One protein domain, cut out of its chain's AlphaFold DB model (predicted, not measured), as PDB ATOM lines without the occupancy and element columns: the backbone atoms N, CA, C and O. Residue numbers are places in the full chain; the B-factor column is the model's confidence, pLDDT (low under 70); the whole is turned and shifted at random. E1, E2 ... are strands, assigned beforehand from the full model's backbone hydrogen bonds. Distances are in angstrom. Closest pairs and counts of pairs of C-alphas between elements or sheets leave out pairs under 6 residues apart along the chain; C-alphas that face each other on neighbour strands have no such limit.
ATOM      1  N   ILE A 237      43.444 -18.555 -14.774       47.88
ATOM      2  CA  ILE A 237      42.190 -17.794 -14.833       47.88
ATOM      3  C   ILE A 237      41.584 -17.998 -16.225       47.88
ATOM      4  O   ILE A 237      42.154 -17.545 -17.221       47.88
ATOM      5  N   LEU A 238      40.423 -18.651 -16.307       53.19
ATOM      6  CA  LEU A 238      39.672 -18.805 -17.552       53.19
ATOM      7  C   LEU A 238      38.635 -17.678 -17.658       53.19
ATOM      8  O   LEU A 238      37.683 -17.620 -16.877       53.19
ATOM      9  N   LYS A 239      38.795 -16.779 -18.635       55.91
ATOM     10  CA  LYS A 239      37.796 -15.741 -18.933       55.91
ATOM     11  C   LYS A 239      36.884 -16.213 -20.061       55.91
ATOM     12  O   LYS A 239      37.350 -16.364 -21.188       55.91
ATOM     13  N   VAL A 240      35.599 -16.416 -19.767       59.19
ATOM     14  CA  VAL A 240      34.594 -16.827 -20.758       59.19
ATOM     15  C   VAL A 240      33.526 -15.746 -20.866       59.19
ATOM     16  O   VAL A 240      32.827 -15.435 -19.902       59.19
ATOM     17  N   THR A 241      33.385 -15.176 -22.060       57.09
ATOM     18  CA  THR A 241      32.251 -14.310 -22.397       57.09
ATOM     19  C   THR A 241      31.228 -15.161 -23.135       57.09
ATOM     20  O   THR A 241      31.518 -15.650 -24.226       57.09
ATOM     21  N   PHE A 242      30.043 -15.356 -22.558       58.47
ATOM     22  CA  PHE A 242      28.967 -16.081 -23.235       58.47
ATOM     23  C   PHE A 242      28.192 -15.113 -24.139       58.47
ATOM     24  O   PHE A 242      27.746 -14.063 -23.681       58.47
ATOM     25  N   SER A 243      28.041 -15.444 -25.425       53.41
ATOM     26  CA  SER A 243      27.077 -14.767 -26.299       53.41
ATOM     27  C   SER A 243      25.697 -15.412 -26.136       53.41
ATOM     28  O   SER A 243      25.574 -16.611 -25.901       53.41
ATOM     29  N   SER A 244      24.641 -14.609 -26.244       51.25
ATOM     30  CA  SER A 244      23.254 -14.960 -25.903       51.25
ATOM     31  C   SER A 244      22.564 -15.978 -26.829       51.25
ATOM     32  O   SER A 244      21.355 -16.157 -26.719       51.25
ATOM     33  N   THR A 245      23.281 -16.628 -27.752       53.28
ATOM     34  CA  THR A 245      22.671 -17.396 -28.853       53.28
ATOM     35  C   THR A 245      22.911 -18.908 -28.825       53.28
ATOM     36  O   THR A 245      22.329 -19.591 -29.664       53.28
ATOM     37  N   SER A 246      23.716 -19.469 -27.909       50.03
ATOM     38  CA  SER A 246      23.903 -20.932 -27.835       50.03
ATOM     39  C   SER A 246      22.963 -21.590 -26.814       50.03
ATOM     40  O   SER A 246      22.913 -21.203 -25.650       50.03
ATOM     41  N   THR A 247      22.182 -22.575 -27.272       43.91
ATOM     42  CA  THR A 247      21.017 -23.155 -26.568       43.91
ATOM     43  C   THR A 247      21.251 -24.531 -25.942       43.91
ATOM     44  O   THR A 247      20.288 -25.214 -25.587       43.91
ATOM     45  N   HIS A 248      22.490 -25.006 -25.828       47.62
ATOM     46  CA  HIS A 248      22.735 -26.408 -25.492       47.62
ATOM     47  C   HIS A 248      23.882 -26.559 -24.478       47.62
ATOM     48  O   HIS A 248      24.848 -25.809 -24.529       47.62
ATOM     49  N   PHE A 249      23.740 -27.546 -23.586       50.81
ATOM     50  CA  PHE A 249      24.720 -28.127 -22.641       50.81
ATOM     51  C   PHE A 249      24.667 -27.701 -21.162       50.81
ATOM     52  O   PHE A 249      24.609 -26.524 -20.810       50.81
ATOM     53  N   ASP A 250      24.701 -28.733 -20.302       62.94
ATOM     54  CA  ASP A 250      25.029 -28.616 -18.880       62.94
ATOM     55  C   ASP A 250      26.497 -28.183 -18.791       62.94
ATOM     56  O   ASP A 250      27.358 -28.774 -19.439       62.94
ATOM     57  N   LYS A 251      26.799 -27.153 -18.008       71.69
ATOM     58  CA  LYS A 251      28.164 -26.643 -17.857       71.69
ATOM     59  C   LYS A 251      28.731 -27.097 -16.527       71.69
ATOM     60  O   LYS A 251      28.141 -26.847 -15.475       71.69
ATOM     61  N   ILE A 252      29.889 -27.741 -16.573       77.06
ATOM     62  CA  ILE A 252      30.605 -28.205 -15.389       77.06
ATOM     63  C   ILE A 252      31.885 -27.390 -15.249       77.06
ATOM     64  O   ILE A 252      32.699 -27.314 -16.165       77.06
ATOM     65  N   ILE A 253      32.032 -26.732 -14.100       78.75
ATOM     66  CA  ILE A 253      33.254 -26.033 -13.708       78.75
ATOM     67  C   ILE A 253      33.994 -26.957 -12.737       78.75
ATOM     68  O   ILE A 253      33.495 -27.168 -11.622       78.75
ATOM     69  N   PRO A 254      35.157 -27.506 -13.129       80.94
ATOM     70  CA  PRO A 254      35.897 -28.434 -12.292       80.94
ATOM     71  C   PRO A 254      36.390 -27.792 -10.985       80.94
ATOM     72  O   PRO A 254      36.532 -26.565 -10.900       80.94
ATOM     73  N   PRO A 255      36.715 -28.609  -9.972       81.56
ATOM     74  CA  PRO A 255      37.413 -28.168  -8.766       81.56
ATOM     75  C   PRO A 255      38.673 -27.344  -9.072       81.56
ATOM     76  O   PRO A 255      39.357 -27.587 -10.067       81.56
ATOM     77  N   ASN A 256      39.009 -26.386  -8.203       84.50
ATOM     78  CA  ASN A 256      40.200 -25.520  -8.312       84.50
ATOM     79  C   ASN A 256      40.296 -24.695  -9.611       84.50
ATOM     80  O   ASN A 256      41.382 -24.270 -10.003       84.50
ATOM     81  N   THR A 257      39.170 -24.469 -10.290       83.44
ATOM     82  CA  THR A 257      39.107 -23.641 -11.500       83.44
ATOM     83  C   THR A 257      38.553 -22.263 -11.166       83.44
ATOM     84  O   THR A 257      37.541 -22.162 -10.472       83.44
ATOM     85  N   THR A 258      39.167 -21.208 -11.709       87.75
ATOM     86  CA  THR A 258      38.615 -19.847 -11.676       87.75
ATOM     87  C   THR A 258      37.946 -19.527 -13.005       87.75
ATOM     88  O   THR A 258      38.619 -19.420 -14.032       87.75
ATOM     89  N   LEU A 259      36.628 -19.334 -12.981       86.50
ATOM     90  CA  LEU A 259      35.838 -18.890 -14.121       86.50
ATOM     91  C   LEU A 259      35.431 -17.427 -13.945       86.50
ATOM     92  O   LEU A 259      34.731 -17.084 -12.996       86.50
ATOM     93  N   VAL A 260      35.798 -16.575 -14.899       86.19
ATOM     94  CA  VAL A 260      35.282 -15.203 -14.988       86.19
ATOM     95  C   VAL A 260      34.144 -15.171 -16.000       86.19
ATOM     96  O   VAL A 260      34.374 -15.431 -17.183       86.19
ATOM     97  N   VAL A 261      32.940 -14.833 -15.541       82.88
ATOM     98  CA  VAL A 261      31.730 -14.723 -16.361       82.88
ATOM     99  C   VAL A 261      31.371 -13.258 -16.563       82.88
ATOM    100  O   VAL A 261      31.194 -12.499 -15.609       82.88
ATOM    101  N   GLY A 262      31.235 -12.871 -17.831       76.69
ATOM    102  CA  GLY A 262      30.591 -11.626 -18.234       76.69
ATOM    103  C   GLY A 262      29.327 -11.911 -19.045       76.69
ATOM    104  O   GLY A 262      29.399 -12.611 -20.052       76.69
ATOM    105  N   GLY A 263      28.194 -11.351 -18.617       74.69
ATOM    106  CA  GLY A 263      26.897 -11.414 -19.293       74.69
ATOM    107  C   GLY A 263      25.856 -12.321 -18.629       74.69
ATOM    108  O   GLY A 263      26.046 -12.841 -17.527       74.69
ATOM    109  N   THR A 264      24.735 -12.489 -19.331       70.88
ATOM    110  CA  THR A 264      23.659 -13.430 -18.999       70.88
ATOM    111  C   THR A 264      24.034 -14.821 -19.492       70.88
ATOM    112  O   THR A 264      24.429 -14.980 -20.649       70.88
ATOM    113  N   LEU A 265      23.899 -15.833 -18.636       70.25
ATOM    114  CA  LEU A 265      24.015 -17.214 -19.086       70.25
ATOM    115  C   LEU A 265      22.751 -17.557 -19.893       70.25
ATOM    116  O   LEU A 265      21.652 -17.283 -19.407       70.25
ATOM    117  N   PRO A 266      22.881 -18.086 -21.125       63.72
ATOM    118  CA  PRO A 266      21.718 -18.400 -21.939       63.72
ATOM    119  C   PRO A 266      20.769 -19.358 -21.198       63.72
ATOM    120  O   PRO A 266      21.250 -20.230 -20.468       63.72
ATOM    121  N   PRO A 267      19.444 -19.208 -21.370       60.03
ATOM    122  CA  PRO A 267      18.468 -20.121 -20.789       60.03
ATOM    123  C   PRO A 267      18.659 -21.538 -21.327       60.03
ATOM    124  O   PRO A 267      18.907 -21.721 -22.521       60.03
ATOM    125  N   GLY A 268      18.461 -22.534 -20.473       55.56
ATOM    126  CA  GLY A 268      18.461 -23.940 -20.841       55.56
ATOM    127  C   GLY A 268      19.736 -24.669 -20.445       55.56
ATOM    128  O   GLY A 268      20.552 -24.942 -21.324       55.56
ATOM    129  N   ARG A 269      19.789 -25.088 -19.163       68.56
ATOM    130  CA  ARG A 269      20.514 -26.246 -18.561       68.56
ATOM    131  C   ARG A 269      21.425 -25.930 -17.362       68.56
ATOM    132  O   ARG A 269      21.634 -24.778 -16.994       68.56
ATOM    133  N   LYS A 270      21.895 -26.997 -16.691       83.62
ATOM    134  CA  LYS A 270      22.478 -26.990 -15.340       83.62
ATOM    135  C   LYS A 270      23.890 -26.412 -15.332       83.62
ATOM    136  O   LYS A 270      24.741 -26.868 -16.090       83.62
ATOM    137  N   LEU A 271      24.184 -25.490 -14.419       87.94
ATOM    138  CA  LEU A 271      25.558 -25.065 -14.129       87.94
ATOM    139  C   LEU A 271      26.018 -25.687 -12.805       87.94
ATOM    140  O   LEU A 271      25.436 -25.401 -11.759       87.94
ATOM    141  N   LYS A 272      27.061 -26.523 -12.849       91.62
ATOM    142  CA  LYS A 272      27.637 -27.195 -11.676       91.62
ATOM    143  C   LYS A 272      29.031 -26.647 -11.362       91.62
ATOM    144  O   LYS A 272      29.943 -26.794 -12.169       91.62
ATOM    145  N   LEU A 273      29.206 -26.040 -10.191       92.06
ATOM    146  CA  LEU A 273      30.470 -25.483  -9.700       92.06
ATOM    147  C   LEU A 273      31.148 -26.456  -8.723       92.06
ATOM    148  O   LEU A 273      30.537 -26.874  -7.738       92.06
ATOM    149  N   GLY A 274      32.409 -26.803  -8.993       89.81
ATOM    150  CA  GLY A 274      33.199 -27.729  -8.172       89.81
ATOM    151  C   GLY A 274      32.831 -29.205  -8.364       89.81
ATOM    152  O   GLY A 274      33.133 -30.023  -7.496       89.81
ATOM    153  N   PHE A 275      32.163 -29.549  -9.469       91.75
ATOM    154  CA  PHE A 275      31.772 -30.923  -9.795       91.75
ATOM    155  C   PHE A 275      32.875 -31.614 -10.597       91.75
ATOM    156  O   PHE A 275      33.328 -31.082 -11.609       91.75
ATOM    157  N   ASN A 276      33.295 -32.796 -10.155       85.38
ATOM    158  CA  ASN A 276      34.220 -33.643 -10.892       85.38
ATOM    159  C   ASN A 276      33.421 -34.713 -11.653       85.38
ATOM    160  O   ASN A 276      32.797 -35.585 -11.050       85.38
ATOM    161  N   GLU A 277      33.438 -34.647 -12.985       80.56
ATOM    162  CA  GLU A 277      32.745 -35.614 -13.845       80.56
ATOM    163  C   GLU A 277      33.286 -37.034 -13.723       80.56
ATOM    164  O   GLU A 277      32.512 -37.984 -13.819       80.56
ATOM    165  N   ASP A 278      34.593 -37.190 -13.501       74.44
ATOM    166  CA  ASP A 278      35.222 -38.506 -13.440       74.44
ATOM    167  C   ASP A 278      34.810 -39.267 -12.180       74.44
ATOM    168  O   ASP A 278      34.596 -40.479 -12.235       74.44
ATOM    169  N   SER A 279      34.689 -38.566 -11.049       83.50
ATOM    170  CA  SER A 279      34.228 -39.166  -9.793       83.50
ATOM    171  C   SER A 279      32.705 -39.136  -9.647       83.50
ATOM    172  O   SER A 279      32.151 -39.932  -8.891       83.50
ATOM    173  N   GLY A 280      32.018 -38.242 -10.365       87.38
ATOM    174  CA  GLY A 280      30.591 -37.981 -10.192       87.38
ATOM    175  C   GLY A 280      30.261 -37.278  -8.870       87.38
ATOM    176  O   GLY A 280      29.105 -37.298  -8.442       87.38
ATOM    177  N   VAL A 281      31.259 -36.683  -8.208       90.00
ATOM    178  CA  VAL A 281      31.149 -36.079  -6.872       90.00
ATOM    179  C   VAL A 281      31.568 -34.607  -6.918       90.00
ATOM    180  O   VAL A 281      32.374 -34.179  -7.743       90.00
ATOM    181  N   TYR A 282      31.006 -33.813  -6.012       91.25
ATOM    182  CA  TYR A 282      31.420 -32.437  -5.774       91.25
ATOM    183  C   TYR A 282      32.631 -32.381  -4.833       91.25
ATOM    184  O   TYR A 282      32.553 -32.818  -3.685       91.25
ATOM    185  N   GLU A 283      33.749 -31.833  -5.306       90.94
ATOM    186  CA  GLU A 283      34.998 -31.727  -4.529       90.94
ATOM    187  C   GLU A 283      35.260 -30.296  -4.025       90.94
ATOM    188  O   GLU A 283      36.051 -30.095  -3.097       90.94
ATOM    189  N   GLY A 284      34.559 -29.310  -4.596       91.88
ATOM    190  CA  GLY A 284      34.619 -27.903  -4.206       91.88
ATOM    191  C   GLY A 284      35.850 -27.143  -4.710       91.88
ATOM    192  O   GLY A 284      36.514 -27.551  -5.661       91.88
ATOM    193  N   GLY A 285      36.154 -26.005  -4.080       91.25
ATOM    194  CA  GLY A 285      37.332 -25.181  -4.382       91.25
ATOM    195  C   GLY A 285      37.304 -24.446  -5.726       91.25
ATOM    196  O   GLY A 285      38.331 -23.920  -6.144       91.25
ATOM    197  N   ALA A 286      36.174 -24.420  -6.431       92.50
ATOM    198  CA  ALA A 286      36.045 -23.653  -7.664       92.50
ATOM    199  C   ALA A 286      35.652 -22.195  -7.367       92.50
ATOM    200  O   ALA A 286      34.918 -21.922  -6.416       92.50
ATOM    201  N   VAL A 287      36.128 -21.266  -8.196       93.12
ATOM    202  CA  VAL A 287      35.919 -19.820  -8.055       93.12
ATOM    203  C   VAL A 287      35.130 -19.301  -9.257       93.12
ATOM    204  O   VAL A 287      35.528 -19.491 -10.403       93.12
ATOM    205  N   LEU A 288      34.025 -18.608  -9.007       92.50
ATOM    206  CA  LEU A 288      33.195 -17.943 -10.006       92.50
ATOM    207  C   LEU A 288      33.254 -16.425  -9.791       92.50
ATOM    208  O   LEU A 288      32.826 -15.923  -8.753       92.50
ATOM    209  N   ILE A 289      33.759 -15.690 -10.779       91.12
ATOM    210  CA  ILE A 289      33.894 -14.230 -10.746       91.12
ATOM    211  C   ILE A 289      32.888 -13.595 -11.712       91.12
ATOM    212  O   ILE A 289      32.958 -13.824 -12.918       91.12
ATOM    213  N   LEU A 290      31.983 -12.761 -11.201       89.94
ATOM    214  CA  LEU A 290      30.980 -12.022 -11.974       89.94
ATOM    215  C   LEU A 290      31.537 -10.633 -12.348       89.94
ATOM    216  O   LEU A 290      31.598  -9.725 -11.515       89.94
ATOM    217  N   ASP A 291      31.988 -10.465 -13.595       83.81
ATOM    218  CA  ASP A 291      32.694  -9.247 -14.057       83.81
ATOM    219  C   ASP A 291      31.731  -8.141 -14.543       83.81
ATOM    220  O   ASP A 291      32.051  -6.953 -14.517       83.81
ATOM    221  N   THR A 292      30.519  -8.503 -14.972       77.31
ATOM    222  CA  THR A 292      29.520  -7.567 -15.529       77.31
ATOM    223  C   THR A 292      28.419  -7.215 -14.540       77.31
ATOM    224  O   THR A 292      28.120  -8.018 -13.673       77.31
ATOM    225  N   TYR A 293      27.735  -6.079 -14.733       71.12
ATOM    226  CA  TYR A 293      26.682  -5.527 -13.855       71.12
ATOM    227  C   TYR A 293      25.448  -6.412 -13.582       71.12
ATOM    228  O   TYR A 293      24.659  -6.079 -12.699       71.12
ATOM    229  N   LEU A 294      25.270  -7.529 -14.287       76.19
ATOM    230  CA  LEU A 294      24.192  -8.479 -14.032       76.19
ATOM    231  C   LEU A 294      24.594  -9.854 -14.567       76.19
ATOM    232  O   LEU A 294      24.862  -9.979 -15.761       76.19
ATOM    233  N   THR A 295      24.623 -10.875 -13.711       76.06
ATOM    234  CA  THR A 295      24.708 -12.266 -14.166       76.06
ATOM    235  C   THR A 295      23.428 -12.975 -13.771       76.06
ATOM    236  O   THR A 295      23.135 -13.149 -12.589       76.06
ATOM    237  N   VAL A 296      22.654 -13.353 -14.783       78.50
ATOM    238  CA  VAL A 296      21.408 -14.103 -14.629       78.50
ATOM    239  C   VAL A 296      21.666 -15.551 -15.017       78.50
ATOM    240  O   VAL A 296      22.238 -15.806 -16.080       78.50
ATOM    241  N   ILE A 297      21.266 -16.479 -14.149       79.00
ATOM    242  CA  ILE A 297      21.102 -17.892 -14.485       79.00
ATOM    243  C   ILE A 297      19.616 -18.153 -14.687       79.00
ATOM    244  O   ILE A 297      18.829 -18.029 -13.748       79.00
ATOM    245  N   GLY A 298      19.279 -18.545 -15.911       69.94
ATOM    246  CA  GLY A 298      17.939 -18.904 -16.353       69.94
ATOM    247  C   GLY A 298      17.174 -17.775 -17.041       69.94
ATOM    248  O   GLY A 298      17.643 -16.640 -17.125       69.94
ATOM    249  N   SER A 299      16.003 -18.094 -17.595       69.62
ATOM    250  CA  SER A 299      15.162 -17.102 -18.279       69.62
ATOM    251  C   SER A 299      14.358 -16.235 -17.303       69.62
ATOM    252  O   SER A 299      13.658 -16.761 -16.440       69.62
ATOM    253  N   ASP A 300      14.334 -14.918 -17.535       67.50
ATOM    254  CA  ASP A 300      13.463 -13.963 -16.822       67.50
ATOM    255  C   ASP A 300      11.956 -14.263 -16.983       67.50
ATOM    256  O   ASP A 300      11.131 -13.766 -16.212       67.50
ATOM    257  N   SER A 301      11.557 -15.082 -17.966       67.62
ATOM    258  CA  SER A 301      10.164 -15.486 -18.144       67.62
ATOM    259  C   SER A 301       9.750 -16.485 -17.057       67.62
ATOM    260  O   SER A 301       9.997 -17.687 -17.143       67.62
ATOM    261  N   ALA A 302       9.047 -15.974 -16.045       53.50
ATOM    262  CA  ALA A 302       8.519 -16.671 -14.864       53.50
ATOM    263  C   ALA A 302       7.621 -17.912 -15.127       53.50
ATOM    264  O   ALA A 302       7.041 -18.457 -14.192       53.50
ATOM    265  N   ALA A 303       7.474 -18.358 -16.377       50.91
ATOM    266  CA  ALA A 303       6.540 -19.396 -16.806       50.91
ATOM    267  C   ALA A 303       7.201 -20.663 -17.377       50.91
ATOM    268  O   ALA A 303       6.493 -21.630 -17.665       50.91
ATOM    269  N   SER A 304       8.526 -20.703 -17.558       52.66
ATOM    270  CA  SER A 304       9.179 -21.908 -18.078       52.66
ATOM    271  C   SER A 304       9.387 -22.916 -16.937       52.66
ATOM    272  O   SER A 304      10.187 -22.743 -16.022       52.66
ATOM    273  N   SER A 305       8.590 -23.986 -16.945       54.59
ATOM    274  CA  SER A 305       8.611 -25.065 -15.951       54.59
ATOM    275  C   SER A 305       9.813 -26.011 -16.098       54.59
ATOM    276  O   SER A 305       9.877 -27.033 -15.403       54.59
ATOM    277  N   VAL A 306      10.765 -25.709 -16.988       56.38
ATOM    278  CA  VAL A 306      11.781 -26.655 -17.458       56.38
ATOM    279  C   VAL A 306      13.160 -25.993 -17.553       56.38
ATOM    280  O   VAL A 306      13.402 -25.209 -18.459       56.38
ATOM    281  N   GLY A 307      14.095 -26.412 -16.690       58.31
ATOM    282  CA  GLY A 307      15.458 -26.704 -17.155       58.31
ATOM    283  C   GLY A 307      16.643 -26.000 -16.491       58.31
ATOM    284  O   GLY A 307      17.750 -26.517 -16.630       58.31
ATOM    285  N   ASP A 308      16.452 -24.897 -15.770       76.69
ATOM    286  CA  ASP A 308      17.590 -24.132 -15.241       76.69
ATOM    287  C   ASP A 308      17.845 -24.475 -13.770       76.69
ATOM    288  O   ASP A 308      17.060 -24.124 -12.893       76.69
ATOM    289  N   GLU A 309      18.951 -25.180 -13.518       88.75
ATOM    290  CA  GLU A 309      19.442 -25.512 -12.179       88.75
ATOM    291  C   GLU A 309      20.855 -24.937 -12.006       88.75
ATOM    292  O   GLU A 309      21.688 -24.955 -12.912       88.75
ATOM    293  N   PHE A 310      21.159 -24.449 -10.809       92.44
ATOM    294  CA  PHE A 310      22.498 -23.998 -10.437       92.44
ATOM    295  C   PHE A 310      22.909 -24.774  -9.205       92.44
ATOM    296  O   PHE A 310      22.221 -24.721  -8.187       92.44
ATOM    297  N   HIS A 311      24.003 -25.510  -9.325       94.50
ATOM    298  CA  HIS A 311      24.540 -26.335  -8.265       94.50
ATOM    299  C   HIS A 311      25.946 -25.858  -7.942       94.50
ATOM    300  O   HIS A 311      26.886 -26.165  -8.668       94.50
ATOM    301  N   SER A 312      26.106 -25.132  -6.846       95.12
ATOM    302  CA  SER A 312      27.421 -24.913  -6.252       95.12
ATOM    303  C   SER A 312      27.486 -25.752  -5.003       95.12
ATOM    304  O   SER A 312      26.881 -25.380  -4.010       95.12
ATOM    305  N   GLU A 313      28.181 -26.881  -5.036       94.75
ATOM    306  CA  GLU A 313      28.342 -27.710  -3.846       94.75
ATOM    307  C   GLU A 313      29.839 -27.822  -3.560       94.75
ATOM    308  O   GLU A 313      30.576 -28.514  -4.249       94.75
ATOM    309  N   GLY A 314      30.316 -27.040  -2.594       92.56
ATOM    310  CA  GLY A 314      31.664 -27.195  -2.060       92.56
ATOM    311  C   GLY A 314      31.717 -28.271  -0.976       92.56
ATOM    312  O   GLY A 314      30.737 -28.963  -0.696       92.56
ATOM    313  N   THR A 315      32.843 -28.343  -0.277       94.06
ATOM    314  CA  THR A 315      32.944 -29.066   0.999       94.06
ATOM    315  C   THR A 315      33.316 -28.095   2.115       94.06
ATOM    316  O   THR A 315      33.836 -27.015   1.848       94.06
ATOM    317  N   ALA A 316      33.107 -28.470   3.381       93.75
ATOM    318  CA  ALA A 316      33.532 -27.632   4.508       93.75
ATOM    319  C   ALA A 316      35.044 -27.320   4.483       93.75
ATOM    320  O   ALA A 316      35.455 -26.236   4.881       93.75
ATOM    321  N   ALA A 317      35.864 -28.260   3.992       94.94
ATOM    322  CA  ALA A 317      37.312 -28.090   3.863       94.94
ATOM    323  C   ALA A 317      37.723 -27.298   2.609       94.94
ATOM    324  O   ALA A 317      38.783 -26.678   2.597       94.94
ATOM    325  N   LYS A 318      36.906 -27.341   1.551       95.19
ATOM    326  CA  LYS A 318      37.151 -26.675   0.266       95.19
ATOM    327  C   LYS A 318      35.858 -26.032  -0.235       95.19
ATOM    328  O   LYS A 318      35.204 -26.583  -1.128       95.19
ATOM    329  N   PRO A 319      35.437 -24.904   0.358       96.31
ATOM    330  CA  PRO A 319      34.255 -24.213  -0.116       96.31
ATOM    331  C   PRO A 319      34.477 -23.706  -1.544       96.31
ATOM    332  O   PRO A 319      35.597 -23.366  -1.927       96.31
ATOM    333  N   ASN A 320      33.407 -23.658  -2.334       96.44
ATOM    334  CA  ASN A 320      33.417 -22.888  -3.574       96.44
ATOM    335  C   ASN A 320      33.421 -21.396  -3.246       96.44
ATOM    336  O   ASN A 320      33.115 -20.985  -2.127       96.44
ATOM    337  N   GLU A 321      33.711 -20.573  -4.237       95.69
ATOM    338  CA  GLU A 321      33.759 -19.134  -4.077       95.69
ATOM    339  C   GLU A 321      33.007 -18.436  -5.203       95.69
ATOM    340  O   GLU A 321      33.208 -18.738  -6.373       95.69
ATOM    341  N   ILE A 322      32.135 -17.494  -4.847       94.25
ATOM    342  CA  ILE A 322      31.435 -16.625  -5.789       94.25
ATOM    343  C   ILE A 322      31.727 -15.181  -5.390       94.25
ATOM    344  O   ILE A 322      31.424 -14.751  -4.275       94.25
ATOM    345  N   ARG A 323      32.318 -14.423  -6.309       92.44
ATOM    346  CA  ARG A 323      32.650 -13.008  -6.121       92.44
ATOM    347  C   ARG A 323      32.247 -12.209  -7.341       92.44
ATOM    348  O   ARG A 323      32.122 -12.771  -8.422       92.44
ATOM    349  N   GLY A 324      32.099 -10.897  -7.230       87.88
ATOM    350  CA  GLY A 324      31.923 -10.079  -8.426       87.88
ATOM    351  C   GLY A 324      31.391  -8.690  -8.160       87.88
ATOM    352  O   GLY A 324      30.953  -8.375  -7.069       87.88
ATOM    353  N   LYS A 325      31.389  -7.838  -9.181       84.12
ATOM    354  CA  LYS A 325      30.962  -6.434  -9.041       84.12
ATOM    355  C   LYS A 325      29.442  -6.259  -9.014       84.12
ATOM    356  O   LYS A 325      28.973  -5.126  -8.988       84.12
ATOM    357  N   SER A 326      28.670  -7.339  -9.106       82.25
ATOM    358  CA  SER A 326      27.246  -7.287  -9.419       82.25
ATOM    359  C   SER A 326      26.437  -8.408  -8.790       82.25
ATOM    360  O   SER A 326      26.973  -9.288  -8.129       82.25
ATOM    361  N   SER A 327      25.122  -8.370  -9.009       87.50
ATOM    362  CA  SER A 327      24.208  -9.357  -8.440       87.50
ATOM    363  C   SER A 327      24.170 -10.659  -9.220       87.50
ATOM    364  O   SER A 327      24.060 -10.649 -10.448       87.50
ATOM    365  N   PHE A 328      24.177 -11.761  -8.476       90.69
ATOM    366  CA  PHE A 328      23.914 -13.095  -8.991       90.69
ATOM    367  C   PHE A 328      22.414 -13.391  -8.923       90.69
ATOM    368  O   PHE A 328      21.857 -13.491  -7.829       90.69
ATOM    369  N   ASN A 329      21.741 -13.498 -10.066       91.69
ATOM    370  CA  ASN A 329      20.302 -13.753 -10.117       91.69
ATOM    371  C   ASN A 329      20.025 -15.212 -10.492       91.69
ATOM    372  O   ASN A 329      20.529 -15.691 -11.507       91.69
ATOM    373  N   LEU A 330      19.186 -15.892  -9.712       91.50
ATOM    374  CA  LEU A 330      18.705 -17.244  -9.997       91.50
ATOM    375  C   LEU A 330      17.246 -17.212 -10.437       91.50
ATOM    376  O   LEU A 330      16.399 -16.669  -9.727       91.50
ATOM    377  N   HIS A 331      16.961 -17.838 -11.570       89.94
ATOM    378  CA  HIS A 331      15.627 -18.084 -12.106       89.94
ATOM    379  C   HIS A 331      15.476 -19.580 -12.386       89.94
ATOM    380  O   HIS A 331      16.463 -20.256 -12.664       89.94
ATOM    381  N   GLY A 332      14.243 -20.088 -12.342       86.81
ATOM    382  CA  GLY A 332      13.957 -21.509 -12.552       86.81
ATOM    383  C   GLY A 332      13.529 -22.226 -11.271       86.81
ATOM    384  O   GLY A 332      12.658 -21.741 -10.535       86.81
ATOM    385  N   LYS A 333      14.083 -23.417 -11.026       89.00
ATOM    386  CA  LYS A 333      13.729 -24.261  -9.876       89.00
ATOM    387  C   LYS A 333      14.886 -25.169  -9.450       89.00
ATOM    388  O   LYS A 333      15.754 -25.467 -10.256       89.00
ATOM    389  N   GLN A 334      14.845 -25.673  -8.215       91.06
ATOM    390  CA  GLN A 334      15.738 -26.742  -7.728       91.06
ATOM    391  C   GLN A 334      17.235 -26.375  -7.702       91.06
ATOM    392  O   GLN A 334      18.094 -27.239  -7.858       91.06
ATOM    393  N   HIS A 335      17.578 -25.104  -7.469       94.06
ATOM    394  CA  HIS A 335      18.979 -24.708  -7.285       94.06
ATOM    395  C   HIS A 335      19.514 -25.188  -5.927       94.06
ATOM    396  O   HIS A 335      18.804 -25.162  -4.920       94.06
ATOM    397  N   ASN A 336      20.788 -25.575  -5.886       96.19
ATOM    398  CA  ASN A 336      21.462 -26.068  -4.693       96.19
ATOM    399  C   ASN A 336      22.800 -25.339  -4.498       96.19
ATOM    400  O   ASN A 336      23.744 -25.518  -5.261       96.19
ATOM    401  N   ILE A 337      22.885 -24.491  -3.479       97.19
ATOM    402  CA  ILE A 337      24.071 -23.706  -3.140       97.19
ATOM    403  C   ILE A 337      24.518 -24.116  -1.742       97.19
ATOM    404  O   ILE A 337      23.912 -23.734  -0.739       97.19
ATOM    405  N   LYS A 338      25.585 -24.904  -1.685       97.50
ATOM    406  CA  LYS A 338      26.175 -25.478  -0.485       97.50
ATOM    407  C   LYS A 338      27.650 -25.148  -0.370       97.50
ATOM    408  O   LYS A 338      28.370 -25.192  -1.365       97.50
ATOM    409  N   TYR A 339      28.109 -24.880   0.853       97.31
ATOM    410  CA  TYR A 339      29.534 -24.675   1.153       97.31
ATOM    411  C   TYR A 339      30.193 -23.683   0.185       97.31
ATOM    412  O   TYR A 339      31.214 -23.973  -0.435       97.31
ATOM    413  N   THR A 340      29.555 -22.532  -0.007       96.75
ATOM    414  CA  THR A 340      30.010 -21.483  -0.918       96.75
ATOM    415  C   THR A 340      30.301 -20.203  -0.139       96.75
ATOM    416  O   THR A 340      29.499 -19.763   0.687       96.75
ATOM    417  N   ASN A 341      31.451 -19.595  -0.408       96.44
ATOM    418  CA  ASN A 341      31.838 -18.290   0.099       96.44
ATOM    419  C   ASN A 341      31.399 -17.212  -0.893       96.44
ATOM    420  O   ASN A 341      31.820 -17.221  -2.047       96.44
ATOM    421  N   PHE A 342      30.590 -16.266  -0.434       95.25
ATOM    422  CA  PHE A 342      30.216 -15.072  -1.182       95.25
ATOM    423  C   PHE A 342      31.026 -13.888  -0.659       95.25
ATOM    424  O   PHE A 342      30.949 -13.587   0.533       95.25
ATOM    425  N   SER A 343      31.807 -13.223  -1.513       91.81
ATOM    426  CA  SER A 343      32.603 -12.050  -1.113       91.81
ATOM    427  C   SER A 343      32.825 -11.043  -2.247       91.81
ATOM    428  O   SER A 343      32.539 -11.321  -3.407       91.81
ATOM    429  N   ASP A 344      33.314  -9.849  -1.905       86.69
ATOM    430  CA  ASP A 344      33.748  -8.800  -2.843       86.69
ATOM    431  C   ASP A 344      32.656  -8.229  -3.772       86.69
ATOM    432  O   ASP A 344      32.935  -7.820  -4.900       86.69
ATOM    433  N   PHE A 345      31.416  -8.118  -3.278       85.38
ATOM    434  CA  PHE A 345      30.290  -7.505  -4.003       85.38
ATOM    435  C   PHE A 345      30.311  -5.969  -3.970       85.38
ATOM    436  O   PHE A 345      29.437  -5.315  -3.415       85.38
ATOM    437  N   SER A 346      31.340  -5.375  -4.577       72.75
ATOM    438  CA  SER A 346      31.772  -3.998  -4.300       72.75
ATOM    439  C   SER A 346      30.894  -2.854  -4.831       72.75
ATOM    440  O   SER A 346      31.128  -1.711  -4.437       72.75
ATOM    441  N   ALA A 347      29.945  -3.072  -5.753       64.88
ATOM    442  CA  ALA A 347      29.149  -1.952  -6.273       64.88
ATOM    443  C   ALA A 347      28.009  -1.587  -5.309       64.88
ATOM    444  O   ALA A 347      27.312  -2.460  -4.785       64.88
TER     445      ALA A 347
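Overview. This is residues 237 to 347 of the 861 residues of the protein "Beta_helix domain-containing protein" of Candidatus Termititenax aidoneus (UniProt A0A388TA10). With little regular structure, the chain winds in stacked turns, a small three-walled solenoid: E1, E3, E5, E8 and E11 form one wall, E2, E4, E7 and E10 a second, E6 and E9 a third. The 111 printed residues, 44 in named elements, hold 11 strands, E1 to E11, and no named helix; each sheet is parallel, in those orders. The all-strand whole is compact, radius of gyration of the C-alphas 13.3 A, spanning 38 by 33 by 21 A.

Arrangement. E1, residues 237 to 241, neighbours E3, 258 to 262; N 240 and O 260, 3.0 A apart, are within hydrogen-bond range. E5, 287 to 290, E8, 320 to 324, and E11, 340 to 343, follow across this sheet. E2, 251 to 253, E4, 271 to 273, E7, 310 to 313, and E10, 336 to 338, form the second. E6, 294 to 297, neighbours E9, 327 to 330, at 18 degrees.

Along the chain. E1, 13.0 A long, begins at C-alpha 237 (42.190, -17.794, -14.833); E11 ends at C-alpha 343 (32.603, -12.050, -1.113).

Size, cuts and confidence. The printed part has no cut. Links E4 to E5 and E6 to E7 are long. Residues 237 to 250, 266 to 269, 298 to 307 and 347 have pLDDT under 70.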